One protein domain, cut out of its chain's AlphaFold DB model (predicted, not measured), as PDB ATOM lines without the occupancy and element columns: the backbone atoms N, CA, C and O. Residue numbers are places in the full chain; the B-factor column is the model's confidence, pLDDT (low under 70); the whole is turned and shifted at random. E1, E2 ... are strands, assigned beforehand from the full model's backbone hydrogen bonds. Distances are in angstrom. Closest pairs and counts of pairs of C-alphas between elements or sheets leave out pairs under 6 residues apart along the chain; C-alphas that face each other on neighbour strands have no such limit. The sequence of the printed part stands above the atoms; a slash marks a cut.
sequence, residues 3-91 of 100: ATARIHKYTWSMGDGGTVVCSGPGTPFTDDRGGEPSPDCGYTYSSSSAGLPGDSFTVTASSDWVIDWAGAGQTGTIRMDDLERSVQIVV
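What this domain is: This is residues 3 to 91 of the 100 residues of an uncharacterized protein of Xylanimonas allomyrinae (UniProt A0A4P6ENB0). A long, narrow, twisted ribbon of strands makes a rod: the long hairpin of E3 and E4 runs along it, with E1 beside E3 and the short strand E2 beside the later part of E1. The turn of the E3 and E4 hairpin makes one end of the rod, and the long stretch of residues 23 to 56, with no named element, loops round toward the other end, where E3 begins and E4 ends. The printed part has 89 residues with no named helix and four named strands, E1, E2, E3 and E4 along the chain, in one antiparallel sheet of order E2, E1, E3, E4; the class is all strand. The whole is loose, with a radius of gyration of the C-alphas of 16.8 A, and spans 58 by 26 by 17 A.

How they stand to each other: E1, residues 3 to 13, and E2, residues 19 to 22, form a hairpin with an angle of 146 degrees between their directions. C-alphas 21 and 11 face each other at 4.5 A, and N 12 and O 20 are within hydrogen-bond range at 2.8 A. On its other side E1 has E3, residues 57 to 71, as its antiparallel neighbour, at 161 degrees. There C-alphas 5 and 67 face each other at 4.2 A, with N 8 and O 64 at 2.7 A and N 62 and O 11 at 2.8 A, both within hydrogen-bond range. E3 and E4, residues 74 to 89, form the second hairpin, antiparallel at 165 degrees. C-alphas 60 and 86 face each other at 4.2 A, and N 59 and O 87, 2.8 A, and N 71 and O 74, 2.9 A, are within hydrogen-bond range. E2 and E4 are the edge strands and are apart; E2 and E3 are apart too. From edge to edge the strands' lines turn by 51 degrees.

Where its parts are: E1 starts at C-alpha 3, at (252.838, 362.257, 267.510), and is 29.2 A from first to last C-alpha. E2 has four residues. E3 begins at C-alpha 57, at (282.375, 382.819, 268.445), and is 43.9 A long. E4, the longest strand with 16 residues, is 45.2 A long and ends at C-alpha 89, at (283.717, 378.408, 265.677).

The domain as a whole: The two C-alphas farthest apart are those of Gly 51 and Gly 73, at 58.4 A. The printed part has no cut. The links E1 to E2 and E3 to E4 are tight, while E2 to E3, with 34 residues, is long. The mean pLDDT of the printed part is 93.1, and no printed residue is under 70.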
ATOM      1  N   ALA A   3     252.317 360.906 267.358       95.69
ATOM      2  CA  ALA A   3     252.838 362.257 267.510       95.69
ATOM      3  C   ALA A   3     253.864 362.498 266.399       95.69
ATOM      4  O   ALA A   3     254.758 361.677 266.193       95.69
ATOM      5  N   THR A   4     253.717 363.598 265.673       96.94
ATOM      6  CA  THR A   4     254.587 363.965 264.557       96.94
ATOM      7  C   THR A   4     255.129 365.358 264.813       96.94
ATOM      8  O   THR A   4     254.377 366.329 264.817       96.94
ATOM      9  N   ALA A   5     256.438 365.445 265.045       94.62
ATOM     10  CA  ALA A   5     257.143 366.700 265.243       94.62
ATOM     11  C   ALA A   5     257.703 367.200 263.910       94.62
ATOM     12  O   ALA A   5     258.332 366.443 263.168       94.62
ATOM     13  N   ARG A   6     257.496 368.481 263.620       93.56
ATOM     14  CA  ARG A   6     258.067 369.164 262.461       93.56
ATOM     15  C   ARG A   6     258.678 370.484 262.894       93.56
ATOM     16  O   ARG A   6     258.113 371.193 263.726       93.56
ATOM     17  N   ILE A   7     259.826 370.805 262.317       91.25
ATOM     18  CA  ILE A   7     260.485 372.079 262.578       91.25
ATOM     19  C   ILE A   7     259.685 373.181 261.909       91.25
ATOM     20  O   ILE A   7     259.267 373.063 260.757       91.25
ATOM     21  N   HIS A   8     259.453 374.240 262.664       89.62
ATOM     22  CA  HIS A   8     258.809 375.447 262.201       89.62
ATOM     23  C   HIS A   8     259.829 376.490 261.754       89.62
ATOM     24  O   HIS A   8     259.630 377.114 260.714       89.62
ATOM     25  N   LYS A   9     260.903 376.678 262.532       90.44
ATOM     26  CA  LYS A   9     261.904 377.720 262.295       90.44
ATOM     27  C   LYS A   9     263.234 377.370 262.960       90.44
ATOM     28  O   LYS A   9     263.240 376.788 264.042       90.44
ATOM     29  N   TYR A  10     264.333 377.790 262.337       94.81
ATOM     30  CA  TYR A  10     265.637 377.896 262.983       94.81
ATOM     31  C   TYR A  10     266.040 379.361 263.117       94.81
ATOM     32  O   TYR A  10     265.974 380.117 262.148       94.81
ATOM     33  N   THR A  11     266.501 379.739 264.302       95.44
ATOM     34  CA  THR A  11     267.129 381.035 264.561       95.44
ATOM     35  C   THR A  11     268.561 380.792 265.006       95.44
ATOM     36  O   THR A  11     268.796 380.047 265.949       95.44
ATOM     37  N   TRP A  12     269.514 381.412 264.327       96.50
ATOM     38  CA  TRP A  12     270.930 381.307 264.635       96.50
ATOM     39  C   TRP A  12     271.424 382.608 265.248       96.50
ATOM     40  O   TRP A  12     271.372 383.653 264.601       96.50
ATOM     41  N   SER A  13     271.919 382.535 266.478       97.25
ATOM     42  CA  SER A  13     272.706 383.592 267.109       97.25
ATOM     43  C   SER A  13     274.179 383.324 266.832       97.25
ATOM     44  O   SER A  13     274.705 382.293 267.243       97.25
ATOM     45  N   MET A  14     274.845 384.234 266.128       96.25
ATOM     46  CA  MET A  14     276.153 383.972 265.515       96.25
ATOM     47  C   MET A  14     277.346 384.303 266.421       96.25
ATOM     48  O   MET A  14     278.493 384.095 266.034       96.25
ATOM     49  N   GLY A  15     277.089 384.779 267.641       96.56
ATOM     50  CA  GLY A  15     278.108 385.046 268.661       96.56
ATOM     51  C   GLY A  15     278.841 386.382 268.514       96.56
ATOM     52  O   GLY A  15     279.450 386.837 269.476       96.56
ATOM     53  N   ASP A  16     278.731 387.048 267.364       95.75
ATOM     54  CA  ASP A  16     279.266 388.394 267.099       95.75
ATOM     55  C   ASP A  16     278.214 389.512 267.287       95.75
ATOM     56  O   ASP A  16     278.465 390.681 266.996       95.75
ATOM     57  N   GLY A  17     277.022 389.148 267.772       96.25
ATOM     58  CA  GLY A  17     275.849 390.022 267.883       96.25
ATOM     59  C   GLY A  17     274.866 389.903 266.712       96.25
ATOM     60  O   GLY A  17     273.754 390.420 266.802       96.25
ATOM     61  N   GLY A  18     275.235 389.197 265.641       95.94
ATOM     62  CA  GLY A  18     274.362 388.896 264.514       95.94
ATOM     63  C   GLY A  18     273.357 387.779 264.805       95.94
ATOM     64  O   GLY A  18     273.635 386.818 265.531       95.94
ATOM     65  N   THR A  19     272.185 387.880 264.179       96.31
ATOM     66  CA  THR A  19     271.152 386.838 264.196       96.31
ATOM     67  C   THR A  19     270.619 386.606 262.790       96.31
ATOM     68  O   THR A  19     270.358 387.563 262.061       96.31
ATOM     69  N   VAL A  20     270.419 385.343 262.415       95.19
ATOM     70  CA  VAL A  20     269.833 384.967 261.124       95.19
ATOM     71  C   VAL A  20     268.764 383.893 261.296       95.19
ATOM     72  O   VAL A  20     268.920 382.956 262.074       95.19
ATOM     73  N   VAL A  21     267.652 384.038 260.577       93.75
ATOM     74  CA  VAL A  21     266.591 383.025 260.529       93.75
ATOM     75  C   VAL A  21     266.792 382.179 259.284       93.75
ATOM     76  O   VAL A  21     266.843 382.715 258.178       93.75
ATOM     77  N   CYS A  22     266.861 380.863 259.464       90.56
ATOM     78  CA  CYS A  22     267.015 379.908 258.374       90.56
ATOM     79  C   CYS A  22     265.785 379.004 258.277       90.56
ATOM     80  O   CYS A  22     265.171 378.629 259.280       90.56
ATOM     81  N   SER A  23     265.429 378.627 257.050       82.50
ATOM     82  CA  SER A  23     264.345 377.672 256.780       82.50
ATOM     83  C   SER A  23     264.710 376.234 257.172       82.50
ATOM     84  O   SER A  23     263.822 375.413 257.389       82.50
ATOM     85  N   GLY A  24     266.005 375.937 257.294       86.56
ATOM     86  CA  GLY A  24     266.551 374.647 257.702       86.56
ATOM     87  C   GLY A  24     267.762 374.794 258.632       86.56
ATOM     88  O   GLY A  24     268.073 375.904 259.064       86.56
ATOM     89  N   PRO A  25     268.470 373.690 258.930       86.88
ATOM     90  CA  PRO A  25     269.612 373.686 259.850       86.88
ATOM     91  C   PRO A  25     270.843 374.443 259.321       86.88
ATOM     92  O   PRO A  25     271.846 374.515 260.017       86.88
ATOM     93  N   GLY A  26     270.786 375.004 258.112       89.25
ATOM     94  CA  GLY A  26     271.907 375.685 257.473       89.25
ATOM     95  C   GLY A  26     272.947 374.725 256.886       89.25
ATOM     96  O   GLY A  26     272.910 373.511 257.106       89.25
ATOM     97  N   THR A  27     273.896 375.292 256.139       89.75
ATOM     98  CA  THR A  27     275.006 374.540 255.548       89.75
ATOM     99  C   THR A  27     276.219 374.586 256.476       89.75
ATOM    100  O   THR A  27     276.690 375.689 256.775       89.75
ATOM    101  N   PRO A  28     276.803 373.439 256.873       88.38
ATOM    102  CA  PRO A  28     278.101 373.425 257.536       88.38
ATOM    103  C   PRO A  28     279.159 374.187 256.726       88.38
ATOM    104  O   PRO A  28     279.126 374.195 255.489       88.38
ATOM    105  N   PHE A  29     280.074 374.855 257.428       85.94
ATOM    106  CA  PHE A  29     281.207 375.536 256.809       85.94
ATOM    107  C   PHE A  29     282.235 374.520 256.293       85.94
ATOM    108  O   PHE A  29     282.478 373.495 256.931       85.94
ATOM    109  N   THR A  30     282.835 374.831 255.149       86.69
ATOM    110  CA  THR A  30     283.959 374.112 254.544       86.69
ATOM    111  C   THR A  30     284.984 375.143 254.068       86.69
ATOM    112  O   THR A  30     284.605 376.250 253.678       86.69
ATOM    113  N   ASP A  31     286.273 374.800 254.119       83.50
ATOM    114  CA  ASP A  31     287.375 375.752 253.886       83.50
ATOM    115  C   ASP A  31     287.320 376.437 252.508       83.50
ATOM    116  O   ASP A  31     287.760 377.576 252.360       83.50
ATOM    117  N   ASP A  32     286.736 375.779 251.504       84.81
ATOM    118  CA  ASP A  32     286.543 376.304 250.148       84.81
ATOM    119  C   ASP A  32     285.552 377.477 250.067       84.81
ATOM    120  O   ASP A  32     285.525 378.166 249.052       84.81
ATOM    121  N   ARG A  33     284.780 377.741 251.129       83.31
ATOM    122  CA  ARG A  33     283.798 378.838 251.196       83.31
ATOM    123  C   ARG A  33     284.242 380.012 252.067       83.31
ATOM    124  O   ARG A  33     283.413 380.794 252.539       83.31
ATOM    125  N   GLY A  34     285.541 380.130 252.333       82.25
ATOM    126  CA  GLY A  34     286.096 381.270 253.060       82.25
ATOM    127  C   GLY A  34     285.701 382.601 252.406       82.25
ATOM    128  O   GLY A  34     285.976 382.827 251.234       82.25
ATOM    129  N   GLY A  35     285.058 383.486 253.172       79.94
ATOM    130  CA  GLY A  35     284.621 384.806 252.698       79.94
ATOM    131  C   GLY A  35     283.296 384.827 251.926       79.94
ATOM    132  O   GLY A  35     282.835 385.909 251.567       79.94
ATOM    133  N   GLU A  36     282.656 383.678 251.699       87.12
ATOM    134  CA  GLU A  36     281.351 383.599 251.035       87.12
ATOM    135  C   GLU A  36     280.187 383.562 252.044       87.12
ATOM    136  O   GLU A  36     280.324 383.006 253.140       87.12
ATOM    137  N   PRO A  37     279.010 384.116 251.693       88.25
ATOM    138  CA  PRO A  37     277.805 383.949 252.497       88.25
ATOM    139  C   PRO A  37     277.374 382.487 252.578       88.25
ATOM    140  O   PRO A  37     277.484 381.729 251.615       88.25
ATOM    141  N   SER A  38     276.818 382.099 253.729       88.56
ATOM    142  CA  SER A  38     276.198 380.780 253.890       88.56
ATOM    143  C   SER A  38     275.163 380.526 252.773       88.56
ATOM    144  O   SER A  38     274.271 381.355 252.603       88.56
ATOM    145  N   PRO A  39     275.211 379.395 252.044       88.06
ATOM    146  CA  PRO A  39     274.281 379.128 250.942       88.06
ATOM    147  C   PRO A  39     272.810 379.084 251.370       88.06
ATOM    148  O   PRO A  39     271.939 379.582 250.662       88.06
ATOM    149  N   ASP A  40     272.538 378.517 252.547       89.62
ATOM    150  CA  ASP A  40     271.171 378.327 253.048       89.62
ATOM    151  C   ASP A  40     270.657 379.514 253.878       89.62
ATOM    152  O   ASP A  40     269.448 379.715 253.995       89.62
ATOM    153  N   CYS A  41     271.566 380.277 254.494       90.12
ATOM    154  CA  CYS A  41     271.234 381.296 255.497       90.12
ATOM    155  C   CYS A  41     271.695 382.712 255.118       90.12
ATOM    156  O   CYS A  41     271.226 383.684 255.695       90.12
ATOM    157  N   GLY A  42     272.630 382.857 254.179       91.31
ATOM    158  CA  GLY A  42     273.153 384.142 253.704       91.31
ATOM    159  C   GLY A  42     274.107 384.870 254.658       91.31
ATOM    160  O   GLY A  42     274.533 385.978 254.351       91.31
ATOM    161  N   TYR A  43     274.438 384.289 255.812       93.19
ATOM    162  CA  TYR A  43     275.222 384.969 256.843       93.19
ATOM    163  C   TYR A  43     276.735 384.959 256.550       93.19
ATOM    164  O   TYR A  43     277.274 383.936 256.121       93.19
ATOM    165  N   THR A  44     277.405 386.080 256.834       92.12
ATOM    166  CA  THR A  44     278.866 386.283 256.772       92.12
ATOM    167  C   THR A  44     279.348 387.019 258.014       92.12
ATOM    168  O   THR A  44     278.704 387.980 258.434       92.12
ATOM    169  N   TYR A  45     280.520 386.654 258.531       91.81
ATOM    170  CA  TYR A  45     281.190 387.421 259.581       91.81
ATOM    171  C   TYR A  45     281.964 388.605 258.998       91.81
ATOM    172  O   TYR A  45     282.681 388.453 258.010       91.81
ATOM    173  N   SER A  46     281.860 389.773 259.636       90.69
ATOM    174  CA  SER A  46     282.627 390.974 259.266       90.69
ATOM    175  C   SER A  46     283.899 391.178 260.094       90.69
ATOM    176  O   SER A  46     284.673 392.086 259.803       90.69
ATOM    177  N   SER A  47     284.095 390.375 261.140       90.25
ATOM    178  CA  SER A  47     285.167 390.534 262.126       90.25
ATOM    179  C   SER A  47     285.734 389.172 262.520       90.25
ATOM    180  O   SER A  47     284.996 388.186 262.577       90.25
ATOM    181  N   SER A  48     287.029 389.118 262.838       93.88
ATOM    182  CA  SER A  48     287.650 387.907 263.380       93.88
ATOM    183  C   SER A  48     287.193 387.619 264.811       93.88
ATOM    184  O   SER A  48     286.930 388.551 265.572       93.88
ATOM    185  N   SER A  49     287.233 386.352 265.220       96.12
ATOM    186  CA  SER A  49     287.027 385.935 266.615       96.12
ATOM    187  C   SER A  49     288.281 386.054 267.496       96.12
ATOM    188  O   SER A  49     288.232 385.730 268.683       96.12
ATOM    189  N   ALA A  50     289.410 386.503 266.937       95.88
ATOM    190  CA  ALA A  50     290.674 386.648 267.655       95.88
ATOM    191  C   ALA A  50     290.537 387.576 268.877       95.88
ATOM    192  O   ALA A  50     289.988 388.674 268.781       95.88
ATOM    193  N   GLY A  51     291.055 387.140 270.029       95.31
ATOM    194  CA  GLY A  51     290.993 387.889 271.287       95.31
ATOM    195  C   GLY A  51     289.704 387.690 272.092       95.31
ATOM    196  O   GLY A  51     289.605 388.199 273.211       95.31
ATOM    197  N   LEU A  52     288.733 386.933 271.572       96.00
ATOM    198  CA  LEU A  52     287.602 386.436 272.356       96.00
ATOM    199  C   LEU A  52     288.020 385.224 273.206       96.00
ATOM    200  O   LEU A  52     289.032 384.580 272.921       96.00
ATOM    201  N   PRO A  53     287.254 384.857 274.250       96.00
ATOM    202  CA  PRO A  53     287.494 383.618 274.980       96.00
ATOM    203  C   PRO A  53     287.543 382.403 274.038       96.00
ATOM    204  O   PRO A  53     286.586 382.119 273.322       96.00
ATOM    205  N   GLY A  54     288.673 381.690 274.034       95.56
ATOM    206  CA  GLY A  54     288.901 380.552 273.135       95.56
ATOM    207  C   GLY A  54     289.083 380.930 271.661       95.56
ATOM    208  O   GLY A  54     288.947 380.055 270.812       95.56
ATOM    209  N   ASP A  55     289.336 382.211 271.360       96.38
ATOM    210  CA  ASP A  55     289.493 382.769 270.010       96.38
ATOM    211  C   ASP A  55     288.351 382.376 269.059       96.38
ATOM    212  O   ASP A  55     288.549 382.158 267.862       96.38
ATOM    213  N   SER A  56     287.134 382.259 269.601       96.69
ATOM    214  CA  SER A  56     285.975 381.712 268.897       96.69
ATOM    215  C   SER A  56     284.692 382.492 269.174       96.69
ATOM    216  O   SER A  56     284.519 383.106 270.229       96.69
ATOM    217  N   PHE A  57     283.765 382.442 268.219       96.81
ATOM    218  CA  PHE A  57     282.375 382.819 268.445       96.81
ATOM    219  C   PHE A  57     281.592 381.612 268.962       96.81
ATOM    220  O   PHE A  57     281.698 380.511 268.417       96.81
ATOM    221  N   THR A  58     280.766 381.820 269.990       97.50
ATOM    222  CA  THR A  58     279.756 380.833 270.391       97.50
ATOM    223  C   THR A  58     278.516 381.029 269.534       97.50
ATOM    224  O   THR A  58     277.797 382.016 269.685       97.50
ATOM    225  N   VAL A  59     278.279 380.084 268.634       96.38
ATOM    226  CA  VAL A  59     277.128 380.063 267.735       96.38
ATOM    227  C   VAL A  59     276.046 379.187 268.341       96.38
ATOM    228  O   VAL A  59     276.315 378.033 268.669       96.38
ATOM    229  N   THR A  60     274.826 379.706 268.456       96.81
ATOM    230  CA  THR A  60     273.673 378.996 269.025       96.81
ATOM    231  C   THR A  60     272.551 378.891 268.002       96.81
ATOM    232  O   THR A  60     272.088 379.904 267.484       96.81
ATOM    233  N   ALA A  61     272.095 377.669 267.739       95.75
ATOM    234  CA  ALA A  61     270.878 377.382 266.995       95.75
ATOM    235  C   ALA A  61     269.716 377.175 267.960       95.75
ATOM    236  O   ALA A  61     269.776 376.264 268.785       95.75
ATOM    237  N   SER A  62     268.646 377.939 267.791       95.94
ATOM    238  CA  SER A  62     267.375 377.774 268.493       95.94
ATOM    239  C   SER A  62     266.338 377.262 267.490       95.94
ATOM    240  O   SER A  62     266.186 377.821 266.398       95.94
ATOM    241  N   SER A  63     265.668 376.158 267.822       95.06
ATOM    242  CA  SER A  63     264.679 375.514 266.950       95.06
ATOM    243  C   SER A  63     263.279 375.559 267.550       95.06
ATOM    244  O   SER A  63     263.069 375.125 268.683       95.06
ATOM    245  N   ASP A  64     262.329 376.026 266.741       93.50
ATOM    246  CA  ASP A  64     260.906 376.061 267.073       93.50
ATOM    247  C   ASP A  64     260.211 374.879 266.394       93.50
ATOM    248  O   ASP A  64     260.406 374.636 265.199       93.50
ATOM    249  N   TRP A  65     259.381 374.150 267.130       94.62
ATOM    250  CA  TRP A  65     258.742 372.912 266.695       94.62
ATOM    251  C   TRP A  65     257.225 372.987 266.813       94.62
ATOM    252  O   TRP A  65     256.657 373.518 267.768       94.62
ATOM    253  N   VAL A  66     256.557 372.359 265.849       96.06
ATOM    254  CA  VAL A  66     255.125 372.079 265.897       96.06
ATOM    255  C   VAL A  66     254.940 370.571 265.962       96.06
ATOM    256  O   VAL A  66     255.492 369.835 265.146       96.06
ATOM    257  N   ILE A  67     254.179 370.107 266.947       96.62
ATOM    258  CA  ILE A  67     253.931 368.686 267.176       96.62
ATOM    259  C   ILE A  67     252.435 368.433 267.045       96.62
ATOM    260  O   ILE A  67     251.656 368.873 267.889       96.62
ATOM    261  N   ASP A  68     252.040 367.706 266.006       97.62
ATOM    262  CA  ASP A  68     250.658 367.279 265.804       97.62
ATOM    263  C   ASP A  68     250.467 365.874 266.384       97.62
ATOM    264  O   ASP A  68     251.293 364.982 266.161       97.62
ATOM    265  N   TRP A  69     249.396 365.659 267.150       97.62
ATOM    266  CA  TRP A  69     249.156 364.386 267.833       97.62
ATOM    267  C   TRP A  69     247.707 363.907 267.731       97.62
ATOM    268  O   TRP A  69     246.774 364.696 267.585       97.62
ATOM    269  N   ALA A  70     247.532 362.586 267.840       97.62
ATOM    270  CA  ALA A  70     246.232 361.929 267.931       97.62
ATOM    271  C   ALA A  70     246.262 360.750 268.918       97.62
ATOM    272  O   ALA A  70     247.155 359.889 268.891       97.62
ATOM    273  N   GLY A  71     245.262 360.673 269.795       96.06
ATOM    274  CA  GLY A  71     245.167 359.636 270.821       96.06
ATOM    275  C   GLY A  71     243.890 359.750 271.646       96.06
ATOM    276  O   GLY A  71     243.342 360.833 271.782       96.06
ATOM    277  N   ALA A  72     243.398 358.623 272.170       95.25
ATOM    278  CA  ALA A  72     242.203 358.573 273.026       95.25
ATOM    279  C   ALA A  72     240.952 359.283 272.445       95.25
ATOM    280  O   ALA A  72     240.151 359.842 273.184       95.25
ATOM    281  N   GLY A  73     240.787 359.273 271.116       96.69
ATOM    282  CA  GLY A  73     239.676 359.954 270.438       96.69
ATOM    283  C   GLY A  73     239.836 361.475 270.302       96.69
ATOM    284  O   GLY A  73     238.898 362.141 269.878       96.69
ATOM    285  N   GLN A  74     241.003 362.023 270.640       97.38
ATOM    286  CA  GLN A  74     241.325 363.445 270.548       97.38
ATOM    287  C   GLN A  74     242.495 363.698 269.592       97.38
ATOM    288  O   GLN A  74     243.296 362.803 269.303       97.38
ATOM    289  N   THR A  75     242.592 364.943 269.133       97.44
ATOM    290  CA  THR A  75     243.692 365.467 268.316       97.44
ATOM    291  C   THR A  75     244.102 366.845 268.817       97.44
ATOM    292  O   THR A  75     243.262 367.582 269.337       97.44
ATOM    293  N   GLY A  76     245.354 367.232 268.600       96.75
ATOM    294  CA  GLY A  76     245.813 368.573 268.942       96.75
ATOM    295  C   GLY A  76     247.182 368.913 268.374       96.75
ATOM    296  O   GLY A  76     247.840 368.084 267.747       96.75
ATOM    297  N   THR A  77     247.601 370.145 268.646       97.31
ATOM    298  CA  THR A  77     248.898 370.688 268.249       97.31
ATOM    299  C   THR A  77     249.592 371.270 269.477       97.31
ATOM    300  O   THR A  77     248.982 372.016 270.242       97.31
ATOM    301  N   ILE A  78     250.868 370.938 269.661       96.00
ATOM    302  CA  ILE A  78     251.744 371.489 270.700       96.00
ATOM    303  C   ILE A  78     252.808 372.344 270.011       96.00
ATOM    304  O   ILE A  78     253.368 371.935 268.993       96.00
ATOM    305  N   ARG A  79     253.079 373.531 270.563       95.19
ATOM    306  CA  ARG A  79     254.237 374.354 270.193       95.19
ATOM    307  C   ARG A  79     255.336 374.144 271.218       95.19
ATOM    308  O   ARG A  79     255.053 374.121 272.415       95.19
ATOM    309  N   MET A  80     256.549 373.948 270.733       94.06
ATOM    310  CA  MET A  80     257.735 373.809 271.561       94.06
ATOM    311  C   MET A  80     258.814 374.686 270.952       94.06
ATOM    312  O   MET A  80     259.312 374.383 269.872       94.06
ATOM    313  N   ASP A  81     259.131 375.764 271.646       91.75
ATOM    314  CA  ASP A  81     260.065 376.787 271.195       91.75
ATOM    315  C   ASP A  81     261.379 376.669 271.994       91.75
ATOM    316  O   ASP A  81     261.437 375.949 272.998       91.75
ATOM    317  N   ASP A  82     262.433 377.346 271.539       85.75
ATOM    318  CA  ASP A  82     263.709 377.497 272.263       85.75
ATOM    319  C   ASP A  82     264.471 376.190 272.572       85.75
ATOM    320  O   ASP A  82     265.173 376.073 273.579       85.75
ATOM    321  N   LEU A  83     264.397 375.182 271.692       92.94
ATOM    322  CA  LEU A  83     265.333 374.058 271.780       92.94
ATOM    323  C   LEU A  83     266.689 374.475 271.201       92.94
ATOM    324  O   LEU A  83     266.833 374.580 269.978       92.94
ATOM    325  N   GLU A  84     267.670 374.666 272.085       95.19
ATOM    326  CA  GLU A  84     268.968 375.244 271.737       95.19
ATOM    327  C   GLU A  84     270.116 374.233 271.624       95.19
ATOM    328  O   GLU A  84     270.199 373.235 272.351       95.19
ATOM    329  N   ARG A  85     271.051 374.520 270.713       95.00
ATOM    330  CA  ARG A  85     272.351 373.851 270.589       95.00
ATOM    331  C   ARG A  85     273.426 374.867 270.254       95.00
ATOM    332  O   ARG A  85     273.223 375.681 269.363       95.00
ATOM    333  N   SER A  86     274.583 374.756 270.904       96.19
ATOM    334  CA  SER A  86     275.699 375.677 270.684       96.19
ATOM    335  C   SER A  86     276.971 374.970 270.231       96.19
ATOM    336  O   SER A  86     277.232 373.825 270.610       96.19
ATOM    337  N   VAL A  87     277.776 375.679 269.447       95.19
ATOM    338  CA  VAL A  87     279.106 375.271 268.988       95.19
ATOM    339  C   VAL A  87     280.047 376.476 269.012       95.19
ATOM    340  O   VAL A  87     279.609 377.612 268.863       95.19
ATOM    341  N   GLN A  88     281.339 376.234 269.214       95.56
ATOM    342  CA  GLN A  88     282.373 377.260 269.079       95.56
ATOM    343  C   GLN A  88     282.984 377.184 267.682       95.56
ATOM    344  O   GLN A  88     283.366 376.096 267.246       95.56
ATOM    345  N   ILE A  89     283.080 378.321 266.994       92.94
ATOM    346  CA  ILE A  89     283.717 378.408 265.677       92.94
ATOM    347  C   ILE A  89     284.802 379.482 265.661       92.94
ATOM    348  O   ILE A  89     284.642 380.551 266.250       92.94
ATOM    349  N   VAL A  90     285.902 379.199 264.969       93.81
ATOM    350  CA  VAL A  90     286.998 380.152 264.769       93.81
ATOM    351  C   VAL A  90     286.769 380.884 263.453       93.81
ATOM    352  O   VAL A  90     286.572 380.250 262.418       93.81
ATOM    353  N   VAL A  91     286.813 382.213 263.492       92.81
ATOM    354  CA  VAL A  91     286.681 383.076 262.316       92.81
ATOM    355  C   VAL A  91     287.958 383.893 262.173       92.81
ATOM    356  O   VAL A  91     288.263 384.750 263.004       92.81
TER     357      VAL A  91